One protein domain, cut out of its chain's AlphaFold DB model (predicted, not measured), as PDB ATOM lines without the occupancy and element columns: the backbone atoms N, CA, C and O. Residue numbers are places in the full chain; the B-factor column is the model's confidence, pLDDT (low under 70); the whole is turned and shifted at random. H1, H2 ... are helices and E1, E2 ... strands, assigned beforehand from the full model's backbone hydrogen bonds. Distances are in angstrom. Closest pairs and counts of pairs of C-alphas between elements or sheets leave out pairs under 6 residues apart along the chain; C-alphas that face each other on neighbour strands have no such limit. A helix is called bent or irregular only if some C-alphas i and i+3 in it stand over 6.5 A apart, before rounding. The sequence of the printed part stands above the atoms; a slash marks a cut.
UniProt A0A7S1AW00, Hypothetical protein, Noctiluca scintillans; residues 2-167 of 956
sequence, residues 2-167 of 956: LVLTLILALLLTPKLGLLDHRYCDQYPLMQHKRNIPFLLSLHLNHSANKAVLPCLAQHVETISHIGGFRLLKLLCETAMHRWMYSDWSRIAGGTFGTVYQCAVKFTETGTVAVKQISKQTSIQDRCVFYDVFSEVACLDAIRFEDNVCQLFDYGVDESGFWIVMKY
ATOM      1  N   LEU A   2     104.348 140.809 133.638       67.00
ATOM      2  CA  LEU A   2     102.970 140.353 133.933       67.00
ATOM      3  C   LEU A   2     102.504 139.047 133.256       67.00
ATOM      4  O   LEU A   2     101.853 138.235 133.902       67.00
ATOM      5  N   VAL A   3     102.842 138.801 131.984       76.19
ATOM      6  CA  VAL A   3     102.465 137.533 131.321       76.19
ATOM      7  C   VAL A   3     103.241 136.335 131.886       76.19
ATOM      8  O   VAL A   3     102.650 135.289 132.124       76.19
ATOM      9  N   LEU A   4     104.539 136.488 132.169       77.62
ATOM     10  CA  LEU A   4     105.344 135.448 132.822       77.62
ATOM     11  C   LEU A   4     104.862 135.201 134.256       77.62
ATOM     12  O   LEU A   4     104.760 134.052 134.666       77.62
ATOM     13  N   THR A   5     104.490 136.262 134.982       74.25
ATOM     14  CA  THR A   5     103.822 136.180 136.291       74.25
ATOM     15  C   THR A   5     102.562 135.313 136.200       74.25
ATOM     16  O   THR A   5     102.434 134.341 136.936       74.25
ATOM     17  N   LEU A   6     101.663 135.594 135.248       80.94
ATOM     18  CA  LEU A   6     100.447 134.805 135.039       80.94
ATOM     19  C   LEU A   6     100.744 133.337 134.692       80.94
ATOM     20  O   LEU A   6     100.080 132.442 135.208       80.94
ATOM     21  N   ILE A   7     101.742 133.073 133.845       82.81
ATOM     22  CA  ILE A   7     102.117 131.702 133.475       82.81
ATOM     23  C   ILE A   7     102.654 130.942 134.695       82.81
ATOM     24  O   ILE A   7     102.180 129.842 134.962       82.81
ATOM     25  N   LEU A   8     103.577 131.531 135.466       81.00
ATOM     26  CA  LEU A   8     104.094 130.928 136.702       81.00
ATOM     27  C   LEU A   8     102.974 130.673 137.723       81.00
ATOM     28  O   LEU A   8     102.995 129.644 138.391       81.00
ATOM     29  N   ALA A   9     101.967 131.550 137.793       79.62
ATOM     30  CA  ALA A   9     100.798 131.353 138.647       79.62
ATOM     31  C   ALA A   9      99.949 130.151 138.238       79.62
ATOM     32  O   ALA A   9      99.482 129.406 139.092       79.62
ATOM     33  N   LEU A  10      99.769 129.940 136.935       85.56
ATOM     34  CA  LEU A  10      98.999 128.809 136.421       85.56
ATOM     35  C   LEU A  10      99.738 127.477 136.578       85.56
ATOM     36  O   LEU A  10      99.084 126.446 136.712       85.56
ATOM     37  N   LEU A  11     101.075 127.480 136.625       88.06
ATOM     38  CA  LEU A  11     101.847 126.274 136.934       88.06
ATOM     39  C   LEU A  11     101.685 125.799 138.385       88.06
ATOM     40  O   LEU A  11     102.106 124.681 138.677       88.06
ATOM     41  N   LEU A  12     101.102 126.599 139.286       84.38
ATOM     42  CA  LEU A  12     101.002 126.288 140.711       84.38
ATOM     43  C   LEU A  12      99.564 126.107 141.197       84.38
ATOM     44  O   LEU A  12      98.630 126.817 140.832       84.38
ATOM     45  N   THR A  13      99.408 125.157 142.111       80.25
ATOM     46  CA  THR A  13      98.176 124.933 142.861       80.25
ATOM     47  C   THR A  13      97.998 126.034 143.922       80.25
ATOM     48  O   THR A  13      98.867 126.186 144.786       80.25
ATOM     49  N   PRO A  14      96.863 126.769 143.951       66.31
ATOM     50  CA  PRO A  14      96.708 127.958 144.805       66.31
ATOM     51  C   PRO A  14      96.830 127.742 146.321       66.31
ATOM     52  O   PRO A  14      96.983 128.708 147.057       66.31
ATOM     53  N   LYS A  15      96.703 126.499 146.806       65.50
ATOM     54  CA  LYS A  15      96.735 126.176 148.245       65.50
ATOM     55  C   LYS A  15      98.093 125.705 148.760       65.50
ATOM     56  O   LYS A  15      98.400 125.954 149.917       65.50
ATOM     57  N   LEU A  16      98.853 124.973 147.944       65.62
ATOM     58  CA  LEU A  16     100.058 124.259 148.388       65.62
ATOM     59  C   LEU A  16     101.332 124.730 147.674       65.62
ATOM     60  O   LEU A  16     102.425 124.326 148.061       65.62
ATOM     61  N   GLY A  17     101.223 125.551 146.620       74.81
ATOM     62  CA  GLY A  17     102.386 125.948 145.821       74.81
ATOM     63  C   GLY A  17     103.085 124.752 145.157       74.81
ATOM     64  O   GLY A  17     104.290 124.798 144.916       74.81
ATOM     65  N   LEU A  18     102.341 123.669 144.907       84.56
ATOM     66  CA  LEU A  18     102.789 122.479 144.173       84.56
ATOM     67  C   LEU A  18     102.451 122.609 142.691       84.56
ATOM     68  O   LEU A  18     101.485 123.298 142.358       84.56
ATOM     69  N   LEU A  19     103.189 121.913 141.821       88.00
ATOM     70  CA  LEU A  19     102.928 121.923 140.380       88.00
ATOM     71  C   LEU A  19     101.505 121.450 140.058       88.00
ATOM     72  O   LEU A  19     101.064 120.391 140.506       88.00
ATOM     73  N   ASP A  20     100.786 122.226 139.251       86.44
ATOM     74  CA  ASP A  20      99.448 121.871 138.801       86.44
ATOM     75  C   ASP A  20      99.524 120.895 137.618       86.44
ATOM     76  O   ASP A  20      99.983 121.234 136.522       86.44
ATOM     77  N   HIS A  21      99.033 119.673 137.842       83.38
ATOM     78  CA  HIS A  21      99.023 118.575 136.872       83.38
ATOM     79  C   HIS A  21      98.330 118.905 135.534       83.38
ATOM     80  O   HIS A  21      98.501 118.174 134.556       83.38
ATOM     81  N   ARG A  22      97.526 119.975 135.457       82.62
ATOM     82  CA  ARG A  22      96.895 120.427 134.206       82.62
ATOM     83  C   ARG A  22      97.907 121.043 133.237       82.62
ATOM     84  O   ARG A  22      97.708 120.945 132.030       82.62
ATOM     85  N   TYR A  23      98.987 121.630 133.755       84.88
ATOM     86  CA  TYR A  23     100.000 122.356 132.979       84.88
ATOM     87  C   TYR A  23     101.391 121.715 133.050       84.88
ATOM     88  O   TYR A  23     102.151 121.785 132.085       84.88
ATOM     89  N   CYS A  24     101.716 121.067 134.168       87.12
ATOM     90  CA  CYS A  24     102.974 120.363 134.390       87.12
ATOM     91  C   CYS A  24     102.753 118.848 134.431       87.12
ATOM     92  O   CYS A  24     101.746 118.368 134.945       87.12
ATOM     93  N   ASP A  25     103.704 118.088 133.896       84.88
ATOM     94  CA  ASP A  25     103.676 116.627 133.893       84.88
ATOM     95  C   ASP A  25     105.103 116.085 133.775       84.88
ATOM     96  O   ASP A  25     105.950 116.739 133.164       84.88
ATOM     97  N   GLN A  26     105.366 114.893 134.306       84.00
ATOM     98  CA  GLN A  26     106.654 114.215 134.155       84.00
ATOM     99  C   GLN A  26     106.878 113.748 132.704       84.00
ATOM    100  O   GLN A  26     108.010 113.759 132.222       84.00
ATOM    101  N   TYR A  27     105.804 113.411 131.975       85.12
ATOM    102  CA  TYR A  27     105.856 112.989 130.570       85.12
ATOM    103  C   TYR A  27     104.875 113.801 129.703       85.12
ATOM    104  O   TYR A  27     103.874 113.251 129.233       85.12
ATOM    105  N   PRO A  28     105.142 115.102 129.446       83.56
ATOM    106  CA  PRO A  28     104.184 115.997 128.794       83.56
ATOM    107  C   PRO A  28     103.656 115.464 127.457       83.56
ATOM    108  O   PRO A  28     102.444 115.421 127.256       83.56
ATOM    109  N   LEU A  29     104.542 114.970 126.581       81.56
ATOM    110  CA  LEU A  29     104.158 114.467 125.257       81.56
ATOM    111  C   LEU A  29     103.202 113.268 125.313       81.56
ATOM    112  O   LEU A  29     102.249 113.217 124.537       81.56
ATOM    113  N   MET A  30     103.411 112.340 126.255       79.31
ATOM    114  CA  MET A  30     102.544 111.165 126.446       79.31
ATOM    115  C   MET A  30     101.133 111.553 126.914       79.31
ATOM    116  O   MET A  30     100.197 110.777 126.756       79.31
ATOM    117  N   GLN A  31     100.984 112.756 127.474       75.81
ATOM    118  CA  GLN A  31      99.721 113.341 127.928       75.81
ATOM    119  C   GLN A  31      99.200 114.432 126.975       75.81
ATOM    120  O   GLN A  31      98.290 115.178 127.333       75.81
ATOM    121  N   HIS A  32      99.779 114.550 125.773       81.62
ATOM    122  CA  HIS A  32      99.479 115.589 124.778       81.62
ATOM    123  C   HIS A  32      99.633 117.040 125.291       81.62
ATOM    124  O   HIS A  32      98.954 117.949 124.815       81.62
ATOM    125  N   LYS A  33     100.547 117.265 126.244       81.31
ATOM    126  CA  LYS A  33     100.918 118.573 126.811       81.31
ATOM    127  C   LYS A  33     102.273 119.035 126.267       81.31
ATOM    128  O   LYS A  33     103.144 118.222 125.956       81.31
ATOM    129  N   ARG A  34     102.509 120.350 126.241       82.69
ATOM    130  CA  ARG A  34     103.858 120.912 126.032       82.69
ATOM    131  C   ARG A  34     104.673 120.903 127.325       82.69
ATOM    132  O   ARG A  34     104.132 121.055 128.415       82.69
ATOM    133  N   ASN A  35     105.993 120.803 127.200       87.88
ATOM    134  CA  ASN A  35     106.928 120.923 128.318       87.88
ATOM    135  C   ASN A  35     107.129 122.410 128.688       87.88
ATOM    136  O   ASN A  35     108.115 123.042 128.307       87.88
ATOM    137  N   ILE A  36     106.139 123.000 129.371       89.50
ATOM    138  CA  ILE A  36     106.134 124.431 129.723       89.50
ATOM    139  C   ILE A  36     107.341 124.827 130.601       89.50
ATOM    140  O   ILE A  36     107.944 125.856 130.295       89.50
ATOM    141  N   PRO A  37     107.769 124.045 131.619       90.62
ATOM    142  CA  PRO A  37     108.959 124.383 132.405       90.62
ATOM    143  C   PRO A  37     110.236 124.506 131.561       90.62
ATOM    144  O   PRO A  37     110.998 125.445 131.764       90.62
ATOM    145  N   PHE A  38     110.434 123.632 130.564       90.31
ATOM    146  CA  PHE A  38     111.564 123.733 129.630       90.31
ATOM    147  C   PHE A  38     111.526 125.026 128.799       90.31
ATOM    148  O   PHE A  38     112.525 125.731 128.674       90.31
ATOM    149  N   LEU A  39     110.355 125.377 128.260       88.81
ATOM    150  CA  LEU A  39     110.181 126.618 127.497       88.81
ATOM    151  C   LEU A  39     110.436 127.864 128.360       88.81
ATOM    152  O   LEU A  39     111.054 128.823 127.897       88.81
ATOM    153  N   LEU A  40     109.997 127.844 129.622       89.19
ATOM    154  CA  LEU A  40     110.257 128.926 130.568       89.19
ATOM    155  C   LEU A  40     111.735 129.027 130.944       89.19
ATOM    156  O   LEU A  40     112.244 130.143 130.979       89.19
ATOM    157  N   SER A  41     112.444 127.915 131.174       89.94
ATOM    158  CA  SER A  41     113.876 127.970 131.497       89.94
ATOM    159  C   SER A  41     114.694 128.557 130.342       89.94
ATOM    160  O   SER A  41     115.571 129.383 130.578       89.94
ATOM    161  N   LEU A  42     114.370 128.223 129.086       87.19
ATOM    162  CA  LEU A  42     115.005 128.856 127.920       87.19
ATOM    163  C   LEU A  42     114.742 130.368 127.869       87.19
ATOM    164  O   LEU A  42     115.656 131.150 127.618       87.19
ATOM    165  N   HIS A  43     113.506 130.798 128.134       85.12
ATOM    166  CA  HIS A  43     113.150 132.215 128.097       85.12
ATOM    167  C   HIS A  43     113.783 133.012 129.250       85.12
ATOM    168  O   HIS A  43     114.304 134.103 129.025       85.12
ATOM    169  N   LEU A  44     113.761 132.483 130.475       83.88
ATOM    170  CA  LEU A  44     114.235 133.180 131.676       83.88
ATOM    171  C   LEU A  44     115.763 133.315 131.729       83.88
ATOM    172  O   LEU A  44     116.254 134.319 132.240       83.88
ATOM    173  N   ASN A  45     116.506 132.366 131.149       84.00
ATOM    174  CA  ASN A  45     117.971 132.427 131.075       84.00
ATOM    175  C   ASN A  45     118.503 133.128 129.814       84.00
ATOM    176  O   ASN A  45     119.708 133.346 129.692       84.00
ATOM    177  N   HIS A  46     117.634 133.530 128.881       84.56
ATOM    178  CA  HIS A  46     118.061 134.284 127.705       84.56
ATOM    179  C   HIS A  46     118.578 135.678 128.099       84.56
ATOM    180  O   HIS A  46     117.913 136.421 128.826       84.56
ATOM    181  N   SER A  47     119.739 136.076 127.570       78.12
ATOM    182  CA  SER A  47     120.442 137.314 127.947       78.12
ATOM    183  C   SER A  47     119.576 138.577 127.831       78.12
ATOM    184  O   SER A  47     119.590 139.415 128.736       78.12
ATOM    185  N   ALA A  48     118.757 138.679 126.778       77.88
ATOM    186  CA  ALA A  48     117.822 139.791 126.568       77.88
ATOM    187  C   ALA A  48     116.757 139.928 127.679       77.88
ATOM    188  O   ALA A  48     116.281 141.029 127.951       77.88
ATOM    189  N   ASN A  49     116.411 138.834 128.368       75.00
ATOM    190  CA  ASN A  49     115.385 138.813 129.412       75.00
ATOM    191  C   ASN A  49     115.942 139.053 130.824       75.00
ATOM    192  O   ASN A  49     115.168 139.151 131.777       75.00
ATOM    193  N   LYS A  50     117.262 139.234 130.978       65.50
ATOM    194  CA  LYS A  50     117.925 139.465 132.276       65.50
ATOM    195  C   LYS A  50     117.327 140.639 133.065       65.50
ATOM    196  O   LYS A  50     117.213 140.564 134.284       65.50
ATOM    197  N   ALA A  51     116.890 141.699 132.379       63.31
ATOM    198  CA  ALA A  51     116.230 142.855 132.997       63.31
ATOM    199  C   ALA A  51     114.818 142.552 133.545       63.31
ATOM    200  O   ALA A  51     114.301 143.297 134.374       63.31
ATOM    201  N   VAL A  52     114.185 141.461 133.102       67.69
ATOM    202  CA  VAL A  52     112.836 141.062 133.530       67.69
ATOM    203  C   VAL A  52     112.869 140.314 134.865       67.69
ATOM    204  O   VAL A  52     111.896 140.402 135.609       67.69
ATOM    205  N   LEU A  53     113.967 139.621 135.194       65.88
ATOM    206  CA  LEU A  53     114.058 138.741 136.368       65.88
ATOM    207  C   LEU A  53     113.788 139.444 137.716       65.88
ATOM    208  O   LEU A  53     112.948 138.928 138.456       65.88
ATOM    209  N   PRO A  54     114.370 140.624 138.034       59.81
ATOM    210  CA  PRO A  54     114.094 141.300 139.307       59.81
ATOM    211  C   PRO A  54     112.625 141.716 139.430       59.81
ATOM    212  O   PRO A  54     112.004 141.543 140.472       59.81
ATOM    213  N   CYS A  55     112.033 142.205 138.337       62.69
ATOM    214  CA  CYS A  55     110.619 142.567 138.302       62.69
ATOM    215  C   CYS A  55     109.716 141.328 138.407       62.69
ATOM    216  O   CYS A  55     108.692 141.362 139.085       62.69
ATOM    217  N   LEU A  56     110.077 140.226 137.746       66.06
ATOM    218  CA  LEU A  56     109.298 138.994 137.759       66.06
ATOM    219  C   LEU A  56     109.222 138.404 139.163       66.06
ATOM    220  O   LEU A  56     108.123 138.101 139.616       66.06
ATOM    221  N   ALA A  57     110.354 138.307 139.859       61.94
ATOM    222  CA  ALA A  57     110.386 137.767 141.208       61.94
ATOM    223  C   ALA A  57     109.485 138.573 142.176       61.94
ATOM    224  O   ALA A  57     108.775 137.959 142.966       61.94
ATOM    225  N   GLN A  58     109.387 139.909 142.040       59.38
ATOM    226  CA  GLN A  58     108.590 140.771 142.940       59.38
ATOM    227  C   GLN A  58     107.095 140.464 142.821       59.38
ATOM    228  O   GLN A  58     106.326 140.611 143.763       59.38
ATOM    229  N   HIS A  59     106.669 140.025 141.637       61.62
ATOM    230  CA  HIS A  59     105.294 139.611 141.399       61.62
ATOM    231  C   HIS A  59     105.062 138.128 141.713       61.62
ATOM    232  O   HIS A  59     103.917 137.706 141.777       61.62
ATOM    233  N   VAL A  60     106.112 137.320 141.864       58.25
ATOM    234  CA  VAL A  60     105.992 135.879 142.139       58.25
ATOM    235  C   VAL A  60     105.739 135.602 143.623       58.25
ATOM    236  O   VAL A  60     105.051 134.640 143.958       58.25
ATOM    237  N   GLU A  61     106.162 136.519 144.487       51.34
ATOM    238  CA  GLU A  61     105.769 136.597 145.895       51.34
ATOM    239  C   GLU A  61     104.234 136.558 146.088       51.34
ATOM    240  O   GLU A  61     103.717 135.837 146.945       51.34
ATOM    241  N   THR A  62     103.483 137.259 145.226       54.66
ATOM    242  CA  THR A  62     102.013 137.391 145.320       54.66
ATOM    243  C   THR A  62     101.229 136.200 144.756       54.66
ATOM    244  O   THR A  62     100.009 136.143 144.903       54.66
ATOM    245  N   ILE A  63     101.909 135.246 144.110       54.69
ATOM    246  CA  ILE A  63     101.292 134.091 143.440       54.69
ATOM    247  C   ILE A  63     101.028 132.952 144.426       54.69
ATOM    248  O   ILE A  63      99.918 132.435 144.517       54.69
ATOM    249  N   SER A  64     102.082 132.547 145.133       54.97
ATOM    250  CA  SER A  64     102.066 131.592 146.242       54.97
ATOM    251  C   SER A  64     103.479 131.585 146.821       54.97
ATOM    252  O   SER A  64     104.334 130.869 146.295       54.97
ATOM    253  N   HIS A  65     103.722 132.418 147.837       57.00
ATOM    254  CA  HIS A  65     105.043 132.816 148.366       57.00
ATOM    255  C   HIS A  65     106.160 131.773 148.138       57.00
ATOM    256  O   HIS A  65     106.986 131.921 147.238       57.00
ATOM    257  N   ILE A  66     106.087 130.628 148.825       63.88
ATOM    258  CA  ILE A  66     107.103 129.562 148.770       63.88
ATOM    259  C   ILE A  66     107.175 128.867 147.394       63.88
ATOM    260  O   ILE A  66     108.260 128.660 146.850       63.88
ATOM    261  N   GLY A  67     106.034 128.483 146.810       67.50
ATOM    262  CA  GLY A  67     105.997 127.734 145.544       67.50
ATOM    263  C   GLY A  67     106.488 128.551 144.346       67.50
ATOM    264  O   GLY A  67     107.151 128.021 143.454       67.50
ATOM    265  N   GLY A  68     106.207 129.855 144.357       73.31
ATOM    266  CA  GLY A  68     106.648 130.797 143.337       73.31
ATOM    267  C   GLY A  68     108.166 130.974 143.348       73.31
ATOM    268  O   GLY A  68     108.814 130.839 142.306       73.31
ATOM    269  N   PHE A  69     108.746 131.201 144.530       72.50
ATOM    270  CA  PHE A  69     110.198 131.263 144.676       72.50
ATOM    271  C   PHE A  69     110.866 129.932 144.294       72.50
ATOM    272  O   PHE A  69     111.842 129.929 143.540       72.50
ATOM    273  N   ARG A  70     110.282 128.786 144.673       82.81
ATOM    274  CA  ARG A  70     110.784 127.468 144.254       82.81
ATOM    275  C   ARG A  70     110.817 127.301 142.732       82.81
ATOM    276  O   ARG A  70     111.816 126.808 142.210       82.81
ATOM    277  N   LEU A  71     109.775 127.744 142.012       84.94
ATOM    278  CA  LEU A  71     109.761 127.723 140.540       84.94
ATOM    279  C   LEU A  71     110.922 128.535 139.975       84.94
ATOM    280  O   LEU A  71     111.721 128.012 139.207       84.94
ATOM    281  N   LEU A  72     111.017 129.813 140.346       78.69
ATOM    282  CA  LEU A  72     112.019 130.713 139.783       78.69
ATOM    283  C   LEU A  72     113.450 130.248 140.079       78.69
ATOM    284  O   LEU A  72     114.294 130.316 139.190       78.69
ATOM    285  N   LYS A  73     113.733 129.720 141.274       79.94
ATOM    286  CA  LYS A  73     115.086 129.277 141.641       79.94
ATOM    287  C   LYS A  73     115.516 127.997 140.915       79.94
ATOM    288  O   LYS A  73     116.702 127.791 140.679       79.94
ATOM    289  N   LEU A  74     114.552 127.168 140.510       89.56
ATOM    290  CA  LEU A  74     114.773 126.003 139.650       89.56
ATOM    291  C   LEU A  74     114.674 126.331 138.145       89.56
ATOM    292  O   LEU A  74     115.009 125.484 137.324       89.56
ATOM    293  N   LEU A  75     114.219 127.527 137.753       88.19
ATOM    294  CA  LEU A  75     114.141 127.956 136.347       88.19
ATOM    295  C   LEU A  75     115.250 128.941 135.941       88.19
ATOM    296  O   LEU A  75     115.541 129.032 134.750       88.19
ATOM    297  N   CYS A  76     115.859 129.666 136.883       82.06
ATOM    298  CA  CYS A  76     116.836 130.728 136.627       82.06
ATOM    299  C   CYS A  76     118.243 130.336 137.109       82.06
ATOM    300  O   CYS A  76     118.511 130.311 138.308       82.06
ATOM    301  N   GLU A  77     119.172 130.127 136.178       81.62
ATOM    302  CA  GLU A  77     120.551 129.689 136.441       81.62
ATOM    303  C   GLU A  77     121.375 130.728 137.219       81.62
ATOM    304  O   GLU A  77     122.280 130.391 137.979       81.62
ATOM    305  N   THR A  78     121.010 132.010 137.123       68.38
ATOM    306  CA  THR A  78     121.637 133.084 137.910       68.38
ATOM    307  C   THR A  78     121.254 133.076 139.394       68.38
ATOM    308  O   THR A  78     121.804 133.872 140.152       68.38
ATOM    309  N   ALA A  79     120.301 132.235 139.817       64.31
ATOM    310  CA  ALA A  79     119.843 132.146 141.205       64.31
ATOM    311  C   ALA A  79     120.654 131.150 142.065       64.31
ATOM    312  O   ALA A  79     120.381 131.027 143.257       64.31
ATOM    313  N   MET A  80     121.642 130.452 141.485       72.12
ATOM    314  CA  MET A  80     122.495 129.495 142.197       72.12
ATOM    315  C   MET A  80     123.915 130.041 142.421       72.12
ATOM    316  O   MET A  80     124.633 130.407 141.490       72.12
ATOM    317  N   HIS A  81     124.362 130.086 143.677       67.31
ATOM    318  CA  HIS A  81     125.648 130.678 144.065       67.31
ATOM    319  C   HIS A  81     126.791 129.648 144.078       67.31
ATOM    320  O   HIS A  81     127.343 129.301 145.121       67.31
ATOM    321  N   ARG A  82     127.184 129.179 142.885       69.12
ATOM    322  CA  ARG A  82     128.215 128.137 142.686       69.12
ATOM    323  C   ARG A  82     129.538 128.380 143.436       69.12
ATOM    324  O   ARG A  82     130.176 127.427 143.868       69.12
ATOM    325  N   TRP A  83     129.946 129.638 143.620       70.50
ATOM    326  CA  TRP A  83     131.217 130.034 144.252       70.50
ATOM    327  C   TRP A  83     131.364 129.641 145.737       70.50
ATOM    328  O   TRP A  83     132.473 129.711 146.277       70.50
ATOM    329  N   MET A  84     130.269 129.240 146.393       67.75
ATOM    330  CA  MET A  84     130.256 128.791 147.792       67.75
ATOM    331  C   MET A  84     130.779 127.355 147.973       67.75
ATOM    332  O   MET A  84     131.176 127.002 149.083       67.75
ATOM    333  N   TYR A  85     130.798 126.557 146.896       80.94
ATOM    334  CA  TYR A  85     131.033 125.110 146.913       80.94
ATOM    335  C   TYR A  85     132.366 124.744 146.238       80.94
ATOM    336  O   TYR A  85     132.523 124.918 145.024       80.94
ATOM    337  N   SER A  86     133.316 124.196 146.995       84.25
ATOM    338  CA  SER A  86     134.624 123.735 146.498       84.25
ATOM    339  C   SER A  86     134.866 122.248 146.792       84.25
ATOM    340  O   SER A  86     133.998 121.566 147.334       84.25
ATOM    341  N   ASP A  87     136.026 121.738 146.367       87.62
ATOM    342  CA  ASP A  87     136.585 120.447 146.804       87.62
ATOM    343  C   ASP A  87     135.621 119.263 146.629       87.62
ATOM    344  O   ASP A  87     135.252 118.545 147.555       87.62
ATOM    345  N   TRP A  88     135.176 119.110 145.382       90.94
ATOM    346  CA  TRP A  88     134.134 118.182 144.960       90.94
ATOM    347  C   TRP A  88     134.644 116.738 144.901       90.94
ATOM    348  O   TRP A  88     135.443 116.390 144.031       90.94
ATOM    349  N   SER A  89     134.113 115.871 145.764       93.81
ATOM    350  CA  SER A  89     134.360 114.424 145.756       93.81
ATOM    351  C   SER A  89     133.064 113.664 145.475       93.81
ATOM    352  O   SER A  89     132.027 113.961 146.058       93.81
ATOM    353  N   ARG A  90     133.070 112.686 144.565       93.50
ATOM    354  CA  ARG A  90     131.858 111.927 144.213       93.50
ATOM    355  C   ARG A  90     131.599 110.823 145.243       93.50
ATOM    356  O   ARG A  90     132.387 109.890 145.336       93.50
ATOM    357  N   ILE A  91     130.462 110.886 145.939       89.50
ATOM    358  CA  ILE A  91     130.024 109.866 146.909       89.50
ATOM    359  C   ILE A  91     129.310 108.712 146.192       89.50
ATOM    360  O   ILE A  91     129.593 107.543 146.436       89.50
ATOM    361  N   ALA A  92     128.354 109.040 145.317       85.50
ATOM    362  CA  ALA A  92     127.458 108.071 144.685       85.50
ATOM    363  C   ALA A  92     126.941 108.580 143.330       85.50
ATOM    364  O   ALA A  92     127.087 109.753 142.992       85.50
ATOM    365  N   GLY A  93     126.300 107.719 142.541       83.12
ATOM    366  CA  GLY A  93     125.465 108.164 141.425       83.12
ATOM    367  C   GLY A  93     124.641 107.038 140.812       83.12
ATOM    368  O   GLY A  93     125.057 105.883 140.840       83.12
ATOM    369  N   GLY A  94     123.485 107.392 140.256       72.25
ATOM    370  CA  GLY A  94     122.513 106.462 139.687       72.25
ATOM    371  C   GLY A  94     121.414 107.186 138.907       72.25
ATOM    372  O   GLY A  94     121.603 108.301 138.425       72.25
ATOM    373  N   THR A  95     120.239 106.563 138.795       67.81
ATOM    374  CA  THR A  95     119.065 107.098 138.075       67.81
ATOM    375  C   THR A  95     118.566 108.446 138.603       67.81
ATOM    376  O   THR A  95     118.037 109.245 137.831       67.81
ATOM    377  N   PHE A  96     118.775 108.721 139.894       72.94
ATOM    378  CA  PHE A  96     118.359 109.951 140.580       72.94
ATOM    379  C   PHE A  96     119.427 111.060 140.582       72.94
ATOM    380  O   PHE A  96     119.317 112.016 141.346       72.94
ATOM    381  N   GLY A  97     120.458 110.947 139.737       85.75
ATOM    382  CA  GLY A  97     121.563 111.904 139.648       85.75
ATOM    383  C   GLY A  97     122.846 111.419 140.326       85.75
ATOM    384  O   GLY A  97     123.009 110.235 140.628       85.75
ATOM    385  N   THR A  98     123.784 112.341 140.533       92.19
ATOM    386  CA  THR A  98     125.093 112.080 141.152       92.19
ATOM    387  C   THR A  98     125.214 112.880 142.441       92.19
ATOM    388  O   THR A  98     124.904 114.067 142.455       92.19
ATOM    389  N   VAL A  99     125.652 112.238 143.525       93.69
ATOM    390  CA  VAL A  99     125.812 112.883 144.834       93.69
ATOM    391  C   VAL A  99     127.291 113.131 145.097       93.69
ATOM    392  O   VAL A  99     128.106 112.205 145.027       93.69
ATOM    393  N   TYR A 100     127.624 114.376 145.413       94.19
ATOM    394  CA  TYR A 100     128.970 114.837 145.728       94.19
ATOM    395  C   TYR A 100     129.065 115.285 147.184       94.19
ATOM    396  O   TYR A 100     128.130 115.875 147.714       94.19
ATOM    397  N   GLN A 101     130.205 115.035 147.815       93.94
ATOM    398  CA  GLN A 101     130.675 115.758 148.987       93.94
ATOM    399  C   GLN A 101     131.345 117.039 148.488       93.94
ATOM    400  O   GLN A 101     132.146 116.985 147.551       93.94
ATOM    401  N   CYS A 102     131.029 118.175 149.099       90.50
ATOM    402  CA  CYS A 102     131.623 119.464 148.757       90.50
ATOM    403  C   CYS A 102     132.043 120.185 150.031       90.50
ATOM    404  O   CYS A 102     131.279 120.210 150.999       90.50
ATOM    405  N   ALA A 103     133.209 120.823 150.007       84.00
ATOM    406  CA  ALA A 103     133.556 121.802 151.023       84.00
ATOM    407  C   ALA A 103     132.695 123.061 150.844       84.00
ATOM    408  O   ALA A 103     132.433 123.501 149.717       84.00
ATOM    409  N   VAL A 104     132.258 123.651 151.957       70.44
ATOM    410  CA  VAL A 104     131.467 124.884 151.966       70.44
ATOM    411  C   VAL A 104     132.115 125.915 152.862       70.44
ATOM    412  O   VAL A 104     132.351 125.699 154.052       70.44
ATOM    413  N   LYS A 105     132.350 127.089 152.283       59.84
ATOM    414  CA  LYS A 105     132.833 128.245 153.033       59.84
ATOM    415  C   LYS A 105     131.758 128.671 154.035       59.84
ATOM    416  O   LYS A 105     130.599 128.828 153.659       59.84
ATOM    417  N   PHE A 106     132.166 128.922 155.281       53.16
ATOM    418  CA  PHE A 106     131.319 129.501 156.337       53.16
ATOM    419  C   PHE A 106     130.256 128.545 156.940       53.16
ATOM    420  O   PHE A 106     129.188 128.989 157.362       53.16
ATOM    421  N   THR A 107     130.554 127.239 157.003       52.34
ATOM    422  CA  THR A 107     129.759 126.217 157.720       52.34
ATOM    423  C   THR A 107     130.537 125.614 158.891       52.34
ATOM    424  O   THR A 107     131.715 125.316 158.729       52.34
ATOM    425  N   GLU A 108     129.864 125.351 160.018       48.56
ATOM    426  CA  GLU A 108     130.431 124.642 161.188       48.56
ATOM    427  C   GLU A 108     130.957 123.236 160.816       48.56
ATOM    428  O   GLU A 108     131.990 122.795 161.309       48.56
ATOM    429  N   THR A 109     130.289 122.541 159.886       53.22
ATOM    430  CA  THR A 109     130.691 121.205 159.396       53.22
ATOM    431  C   THR A 109     131.799 121.241 158.334       53.22
ATOM    432  O   THR A 109     132.307 120.193 157.926       53.22
ATOM    433  N   GLY A 110     132.092 122.420 157.772       68.25
ATOM    434  CA  GLY A 110     132.923 122.611 156.578       68.25
ATOM    435  C   GLY A 110     132.435 121.912 155.297       68.25
ATOM    436  O   GLY A 110     133.054 122.090 154.250       68.25
ATOM    437  N   THR A 111     131.365 121.107 155.349       82.69
ATOM    438  CA  THR A 111     131.042 120.069 154.351       82.69
ATOM    439  C   THR A 111     129.533 119.899 154.156       82.69
ATOM    440  O   THR A 111     128.778 119.812 155.127       82.69
ATOM    441  N   VAL A 112     129.100 119.753 152.900       86.75
ATOM    442  CA  VAL A 112     127.716 119.421 152.508       86.75
ATOM    443  C   VAL A 112     127.676 118.279 151.492       86.75
ATOM    444  O   VAL A 112     128.683 117.964 150.852       86.75
ATOM    445  N   ALA A 113     126.500 117.675 151.323       92.25
ATOM    446  CA  ALA A 113     126.206 116.785 150.208       92.25
ATOM    447  C   ALA A 113     125.414 117.547 149.130       92.25
ATOM    448  O   ALA A 113     124.427 118.214 149.434       92.25
ATOM    449  N   VAL A 114     125.821 117.434 147.866       92.81
ATOM    450  CA  VAL A 114     125.132 118.024 146.710       92.81
ATOM    451  C   VAL A 114     124.659 116.912 145.782       92.81
ATOM    452  O   VAL A 114     125.470 116.246 145.137       92.81
ATOM    453  N   LYS A 115     123.342 116.726 145.682       95.12
ATOM    454  CA  LYS A 115     122.701 115.879 144.669       95.12
ATOM    455  C   LYS A 115     122.532 116.712 143.396       95.12
ATOM    456  O   LYS A 115     121.734 117.647 143.356       95.12
ATOM    457  N   GLN A 116     123.330 116.397 142.379       94.50
ATOM    458  CA  GLN A 116     123.332 117.047 141.072       94.50
ATOM    459  C   GLN A 116     122.559 116.192 140.059       94.50
ATOM    460  O   GLN A 116     122.831 115.000 139.890       94.50
ATOM    461  N   ILE A 117     121.595 116.803 139.371       94.44
ATOM    462  CA  ILE A 117     120.672 116.126 138.453       94.44
ATOM    463  C   ILE A 117     120.735 116.830 137.096       94.44
ATOM    464  O   ILE A 117     120.435 118.019 136.992       94.44
ATOM    465  N   SER A 118     121.124 116.112 136.041       91.06
ATOM    466  CA  SER A 118     121.271 116.688 134.699       91.06
ATOM    467  C   SER A 118     119.955 117.269 134.172       91.06
ATOM    468  O   SER A 118     118.894 116.655 134.303       91.06
ATOM    469  N   LYS A 119     120.028 118.435 133.522       89.25
ATOM    470  CA  LYS A 119     118.885 119.020 132.806       89.25
ATOM    471  C   LYS A 119     118.497 118.142 131.608       89.25
ATOM    472  O   LYS A 119     119.347 117.505 130.989       89.25
ATOM    473  N   GLN A 120     117.211 118.158 131.270       86.31
ATOM    474  CA  GLN A 120     116.706 117.688 129.975       86.31
ATOM    475  C   GLN A 120     117.337 118.503 128.830       86.31
ATOM    476  O   GLN A 120     117.538 119.711 128.983       86.31
ATOM    477  N   THR A 121     117.655 117.863 127.704       82.25
ATOM    478  CA  THR A 121     118.341 118.509 126.567       82.25
ATOM    479  C   THR A 121     117.388 118.818 125.414       82.25
ATOM    480  O   THR A 121     117.652 119.727 124.629       82.25
ATOM    481  N   SER A 122     116.256 118.117 125.342       84.25
ATOM    482  CA  SER A 122     115.193 118.308 124.360       84.25
ATOM    483  C   SER A 122     113.852 118.605 125.031       84.25
ATOM    484  O   SER A 122     113.525 118.081 126.094       84.25
ATOM    485  N   ILE A 123     113.002 119.374 124.344       82.25
ATOM    486  CA  ILE A 123     111.595 119.579 124.731       82.25
ATOM    487  C   ILE A 123     110.790 118.266 124.752       82.25
ATOM    488  O   ILE A 123     109.739 118.200 125.390       82.25
ATOM    489  N   GLN A 124     111.273 117.242 124.036       80.75
ATOM    490  CA  GLN A 124     110.634 115.931 123.912       80.75
ATOM    491  C   GLN A 124     110.993 114.958 125.047       80.75
ATOM    492  O   GLN A 124     110.345 113.921 125.181       80.75
ATOM    493  N   ASP A 125     111.998 115.288 125.861       83.12
ATOM    494  CA  ASP A 125     112.431 114.461 126.987       83.12
ATOM    495  C   ASP A 125     111.387 114.450 128.120       83.12
ATOM    496  O   ASP A 125     110.454 115.263 128.171       83.12
ATOM    497  N   ARG A 126     111.581 113.551 129.097       85.50
ATOM    498  CA  ARG A 126     110.863 113.627 130.378       85.50
ATOM    499  C   ARG A 126     111.152 114.968 131.060       85.50
ATOM    500  O   ARG A 126     112.295 115.424 131.085       85.50
ATOM    501  N   CYS A 127     110.140 115.556 131.690       88.81
ATOM    502  CA  CYS A 127     110.273 116.822 132.402       88.81
ATOM    503  C   CYS A 127     111.012 116.624 133.735       88.81
ATOM    504  O   CYS A 127     110.390 116.529 134.787       88.81
ATOM    505  N   VAL A 128     112.350 116.582 133.702       90.44
ATOM    506  CA  VAL A 128     113.199 116.401 134.902       90.44
ATOM    507  C   VAL A 128     112.876 117.432 135.993       90.44
ATOM    508  O   VAL A 128     112.869 117.104 137.176       90.44
ATOM    509  N   PHE A 129     112.528 118.658 135.588       92.62
ATOM    510  CA  PHE A 129     112.074 119.731 136.474       92.62
ATOM    511  C   PHE A 129     110.910 119.315 137.392       92.62
ATOM    512  O   PHE A 129     110.870 119.731 138.546       92.62
ATOM    513  N   TYR A 130     109.973 118.497 136.897       90.81
ATOM    514  CA  TYR A 130     108.809 118.045 137.663       90.81
ATOM    515  C   TYR A 130     109.226 117.236 138.898       90.81
ATOM    516  O   TYR A 130     108.713 117.452 139.999       90.81
ATOM    517  N   ASP A 131     110.185 116.329 138.709       89.38
ATOM    518  CA  ASP A 131     110.675 115.437 139.758       89.38
ATOM    519  C   ASP A 131     111.517 116.220 140.777       89.38
ATOM    520  O   ASP A 131     111.256 116.147 141.975       89.38
ATOM    521  N   VAL A 132     112.433 117.076 140.302       93.19
ATOM    522  CA  VAL A 132     113.258 117.951 141.158       93.19
ATOM    523  C   VAL A 132     112.399 118.901 141.994       93.19
ATOM    524  O   VAL A 132     112.626 119.037 143.195       93.19
ATOM    525  N   PHE A 133     111.391 119.546 141.397       92.81
ATOM    526  CA  PHE A 133     110.484 120.424 142.141       92.81
ATOM    527  C   PHE A 133     109.721 119.650 143.225       92.81
ATOM    528  O   PHE A 133     109.520 120.180 144.316       92.81
ATOM    529  N   SER A 134     109.309 118.410 142.939       90.38
ATOM    530  CA  SER A 134     108.585 117.554 143.888       90.38
ATOM    531  C   SER A 134     109.469 117.123 145.064       90.38
ATOM    532  O   SER A 134     109.042 117.245 146.212       90.38
ATOM    533  N   GLU A 135     110.708 116.698 144.795       93.88
ATOM    534  CA  GLU A 135     111.701 116.345 145.820       93.88
ATOM    535  C   GLU A 135     112.019 117.551 146.720       93.88
ATOM    536  O   GLU A 135     111.906 117.466 147.946       93.88
ATOM    537  N   VAL A 136     112.326 118.706 146.114       89.62
ATOM    538  CA  VAL A 136     112.575 119.956 146.846       89.62
ATOM    539  C   VAL A 136     111.348 120.369 147.658       89.62
ATOM    540  O   VAL A 136     111.506 120.770 148.802       89.62
ATOM    541  N   ALA A 137     110.126 120.254 147.129       86.75
ATOM    542  CA  ALA A 137     108.913 120.609 147.870       86.75
ATOM    543  C   ALA A 137     108.686 119.737 149.116       86.75
ATOM    544  O   ALA A 137     108.266 120.263 150.147       86.75
ATOM    545  N   CYS A 138     108.995 118.437 149.042       88.12
ATOM    546  CA  CYS A 138     108.917 117.538 150.195       88.12
ATOM    547  C   CYS A 138     109.958 117.918 151.259       88.12
ATOM    548  O   CYS A 138     109.593 118.147 152.410       88.12
ATOM    549  N   LEU A 139     111.230 118.043 150.858       84.38
ATOM    550  CA  LEU A 139     112.349 118.409 151.735       84.38
ATOM    551  C   LEU A 139     112.169 119.785 152.398       84.38
ATOM    552  O   LEU A 139     112.419 119.951 153.587       84.38
ATOM    553  N   ASP A 140     111.713 120.777 151.639       77.69
ATOM    554  CA  ASP A 140     111.533 122.158 152.089       77.69
ATOM    555  C   ASP A 140     110.432 122.283 153.157       77.69
ATOM    556  O   ASP A 140     110.563 123.057 154.104       77.69
ATOM    557  N   ALA A 141     109.381 121.461 153.072       77.44
ATOM    558  CA  ALA A 141     108.299 121.446 154.054       77.44
ATOM    559  C   ALA A 141     108.710 120.881 155.428       77.44
ATOM    560  O   ALA A 141     108.100 121.239 156.438       77.44
ATOM    561  N   ILE A 142     109.729 120.018 155.471       75.06
ATOM    562  CA  ILE A 142     110.258 119.361 156.684       75.06
ATOM    563  C   ILE A 142     111.663 119.854 157.056       75.06
ATOM    564  O   ILE A 142     112.303 119.289 157.934       75.06
ATOM    565  N   ARG A 143     112.144 120.917 156.401       68.56
ATOM    566  CA  ARG A 143     113.533 121.400 156.436       68.56
ATOM    567  C   ARG A 143     114.136 121.569 157.836       68.56
ATOM    568  O   ARG A 143     115.338 121.399 157.986       68.56
ATOM    569  N   PHE A 144     113.316 121.950 158.814       64.19
ATOM    570  CA  PHE A 144     113.720 122.248 160.195       64.19
ATOM    571  C   PHE A 144     113.302 121.169 161.198       64.19
ATOM    572  O   PHE A 144     113.378 121.388 162.404       64.19
ATOM    573  N   GLU A 145     112.788 120.045 160.710       70.81
ATOM    574  CA  GLU A 145     112.326 118.957 161.555       70.81
ATOM    575  C   GLU A 145     113.467 118.001 161.902       70.81
ATOM    576  O   GLU A 145     114.456 117.852 161.178       70.81
ATOM    577  N   ASP A 146     113.287 117.323 163.025       69.38
ATOM    578  CA  ASP A 146     114.205 116.320 163.531       69.38
ATOM    579  C   ASP A 146     114.015 114.956 162.841       69.38
ATOM    580  O   ASP A 146     112.973 114.644 162.262       69.38
ATOM    581  N   ASN A 147     115.060 114.129 162.891       84.00
ATOM    582  CA  ASN A 147     115.147 112.819 162.235       84.00
ATOM    583  C   ASN A 147     114.938 112.777 160.699       84.00
ATOM    584  O   ASN A 147     114.761 111.698 160.128       84.00
ATOM    585  N   VAL A 148     115.050 113.911 159.998       86.44
ATOM    586  CA  VAL A 148     115.017 113.997 158.523       86.44
ATOM    587  C   VAL A 148     116.234 114.742 157.961       86.44
ATOM    588  O   VAL A 148     116.882 115.534 158.650       86.44
ATOM    589  N   CYS A 149     116.571 114.467 156.701       87.00
ATOM    590  CA  CYS A 149     117.690 115.087 155.998       87.00
ATOM    591  C   CYS A 149     117.485 116.604 155.866       87.00
ATOM    592  O   CYS A 149     116.469 117.067 155.348       87.00
ATOM    593  N   GLN A 150     118.465 117.380 156.329       79.12
ATOM    594  CA  GLN A 150     118.368 118.838 156.370       79.12
ATOM    595  C   GLN A 150     118.668 119.437 154.989       79.12
ATOM    596  O   GLN A 150     119.798 119.339 154.502       79.12
ATOM    597  N   LEU A 151     117.673 120.082 154.372       78.62
ATOM    598  CA  LEU A 151     117.832 120.839 153.126       78.62
ATOM    599  C   LEU A 151     118.440 122.217 153.412       78.62
ATOM    600  O   LEU A 151     117.814 123.078 154.034       78.62
ATOM    601  N   PHE A 152     119.635 122.459 152.889       73.69
ATOM    602  CA  PHE A 152     120.272 123.767 152.958       73.69
ATOM    603  C   PHE A 152     119.867 124.618 151.753       73.69
ATOM    604  O   PHE A 152     119.116 125.581 151.913       73.69
ATOM    605  N   ASP A 153     120.263 124.210 150.550       78.25
ATOM    606  CA  ASP A 153     120.107 124.988 149.317       78.25
ATOM    607  C   ASP A 153     119.479 124.153 148.196       78.25
ATOM    608  O   ASP A 153     119.488 122.924 148.223       78.25
ATOM    609  N   TYR A 154     118.971 124.820 147.170       86.62
ATOM    610  CA  TYR A 154     118.593 124.190 145.909       86.62
ATOM    611  C   TYR A 154     118.598 125.221 144.784       86.62
ATOM    612  O   TYR A 154     118.391 126.410 145.028       86.62
ATOM    613  N   GLY A 155     118.774 124.771 143.546       86.31
ATOM    614  CA  GLY A 155     118.736 125.657 142.389       86.31
ATOM    615  C   GLY A 155     119.046 124.946 141.082       86.31
ATOM    616  O   GLY A 155     119.002 123.719 140.989       86.31
ATOM    617  N   VAL A 156     119.373 125.736 140.068       87.88
ATOM    618  CA  VAL A 156     119.835 125.270 138.761       87.88
ATOM    619  C   VAL A 156     121.049 126.099 138.339       87.88
ATOM    620  O   VAL A 156     121.137 127.273 138.682       87.88
ATOM    621  N   ASP A 157     121.991 125.500 137.619       85.62
ATOM    622  CA  ASP A 157     123.066 126.201 136.908       85.62
ATOM    623  C   ASP A 157     123.270 125.569 135.520       85.62
ATOM    624  O   ASP A 157     122.527 124.667 135.118       85.62
ATOM    625  N   GLU A 158     124.286 126.011 134.776       85.00
ATOM    626  CA  GLU A 158     124.644 125.455 133.464       85.00
ATOM    627  C   GLU A 158     124.793 123.918 133.483       85.00
ATOM    628  O   GLU A 158     124.386 123.253 132.529       85.00
ATOM    629  N   SER A 159     125.294 123.346 134.586       85.12
ATOM    630  CA  SER A 159     125.616 121.920 134.721       85.12
ATOM    631  C   SER A 159     124.446 121.024 135.147       85.12
ATOM    632  O   SER A 159     124.463 119.830 134.850       85.12
ATOM    633  N   GLY A 160     123.415 121.558 135.808       90.94
ATOM    634  CA  GLY A 160     122.297 120.742 136.284       90.94
ATOM    635  C   GLY A 160     121.378 121.445 137.276       90.94
ATOM    636  O   GLY A 160     121.558 122.617 137.594       90.94
ATOM    637  N   PHE A 161     120.409 120.698 137.799       94.44
ATOM    638  CA  PHE A 161     119.719 121.012 139.047       94.44
ATOM    639  C   PHE A 161     120.552 120.556 140.245       94.44
ATOM    640  O   PHE A 161     121.276 119.562 140.165       94.44
ATOM    641  N   TRP A 162     120.430 121.282 141.350       91.94
ATOM    642  CA  TRP A 162     121.198 121.094 142.575       91.94
ATOM    643  C   TRP A 162     120.236 120.983 143.750       91.94
ATOM    644  O   TRP A 162     119.368 121.842 143.913       91.94
ATOM    645  N   ILE A 163     120.427 119.971 144.592       92.81
ATOM    646  CA  ILE A 163     119.801 119.860 145.911       92.81
ATOM    647  C   ILE A 163     120.937 119.691 146.919       92.81
ATOM    648  O   ILE A 163     121.676 118.706 146.872       92.81
ATOM    649  N   VAL A 164     121.114 120.682 147.789       87.62
ATOM    650  CA  VAL A 164     122.217 120.766 148.748       87.62
ATOM    651  C   VAL A 164     121.687 120.480 150.142       87.62
ATOM    652  O   VAL A 164     120.786 121.160 150.633       87.62
ATOM    653  N   MET A 165     122.263 119.481 150.793       88.62
ATOM    654  CA  MET A 165     121.792 118.938 152.061       88.62
ATOM    655  C   MET A 165     122.950 118.705 153.034       88.62
ATOM    656  O   MET A 165     124.120 118.716 152.636       88.62
ATOM    657  N   LYS A 166     122.640 118.471 154.315       84.94
ATOM    658  CA  LYS A 166     123.657 118.047 155.289       84.94
ATOM    659  C   LYS A 166     124.387 116.796 154.783       84.94
ATOM    660  O   LYS A 166     123.766 115.842 154.320       84.94
ATOM    661  N   TYR A 167     125.717 116.816 154.866       88.62
ATOM    662  CA  TYR A 167     126.528 115.624 154.647       88.62
ATOM    663  C   TYR A 167     126.427 114.705 155.866       88.62
ATOM    664  O   TYR A 167     126.614 115.150 156.999       88.62
TER     665      TYR A 167
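This is residues 2 to 167 of the 956 residues of the protein "Hypothetical protein" of Noctiluca scintillans (UniProt A0A7S1AW00). A strongly twisted sheet of five strands makes one end of the domain, and a cluster of crossed helices, H1, H2 and H3a, makes the other. Between them H3b and H4 pack on the sheet at its E4 and E5 side, and H3b, the second arm of the bent helix H3, joins the cluster to the sheet. The printed part has 166 residues, with four named helices and five named strands in the order H1 H2 H3 E1 E2 E3 H4 E4 E5; the class is mixed, helices and strands. The sheet runs E1 E2 E3 E5 E4, all antiparallel. The whole is compact, with a radius of gyration of the C-alphas of 16.0 A and spans of 43 by 35 by 34 A.

H1, residues 2 to 10, begins at C-alpha 2, (102.970, 140.353, 133.933). H2 is residues 36 to 45. H3, residues 53 to 75, was assigned as one helix by its hydrogen bonds but is bent: C-alphas 63 and 66 are 9.1 A apart, and its arms are H3a, residues 53 to 63, and H3b, residues 66 to 75. E1, residues 85 to 94, spans 21.7 A and bends by 76 degrees at residue 88; E2, residues 97 to 104, spans 20.5 A and bends by 52 degrees at residue 101. E3 is residues 111 to 117. H4, residues 128 to 141, spans 20.4 A. E4 is residues 151 to 157, and E5, residues 160 to 166, ends at C-alpha 166, (123.657, 118.047, 155.289).

H1 touches H3a at a steep tilt of 43 degrees, the closest C-alphas being those of Ala 9 and Ile 63, 5.5 A apart. H3a and H3b touch and run opposite ways at a shallow tilt of 32 degrees; the closest C-alphas, of Val 60 and Gly 68, are 5.3 A apart. H2 touches H3b, with the C-alphas of Ser 41 and Leu 75 closest at 4.9 A. Every O i to N i+4 pair is within hydrogen-bond range in H1, H2, H3b and H4, and 4 of 7 are in H3a. E1, E2 and E3 form a meander, each strand the antiparallel neighbour of the one before, with N 89 and O 101 at 2.9 A and N 100 and O 114 at 2.9 A. N 115 and O 163, 2.8 A, pair E3 with E5; N 162 and O 155, 2.8 A, pair E5 with E4. H3b and H4 make two layers with the sheet, helices on one face of it, at heights over the sheet of 7.9 A and 9.7 A. E3, H4 and E4 form a split strand-helix-strand unit, with E5 between its strands and a right-handed crossover.

The C-alphas farthest apart, of His 32 and Glu 108, are 48.6 A apart. The printed part has no cut. The link from H1 to H2, 25 residues, is long. Mean pLDDT of the printed part is 79.8; 37 residues are under 70, among them residues 50 to 67 and 105 to 110.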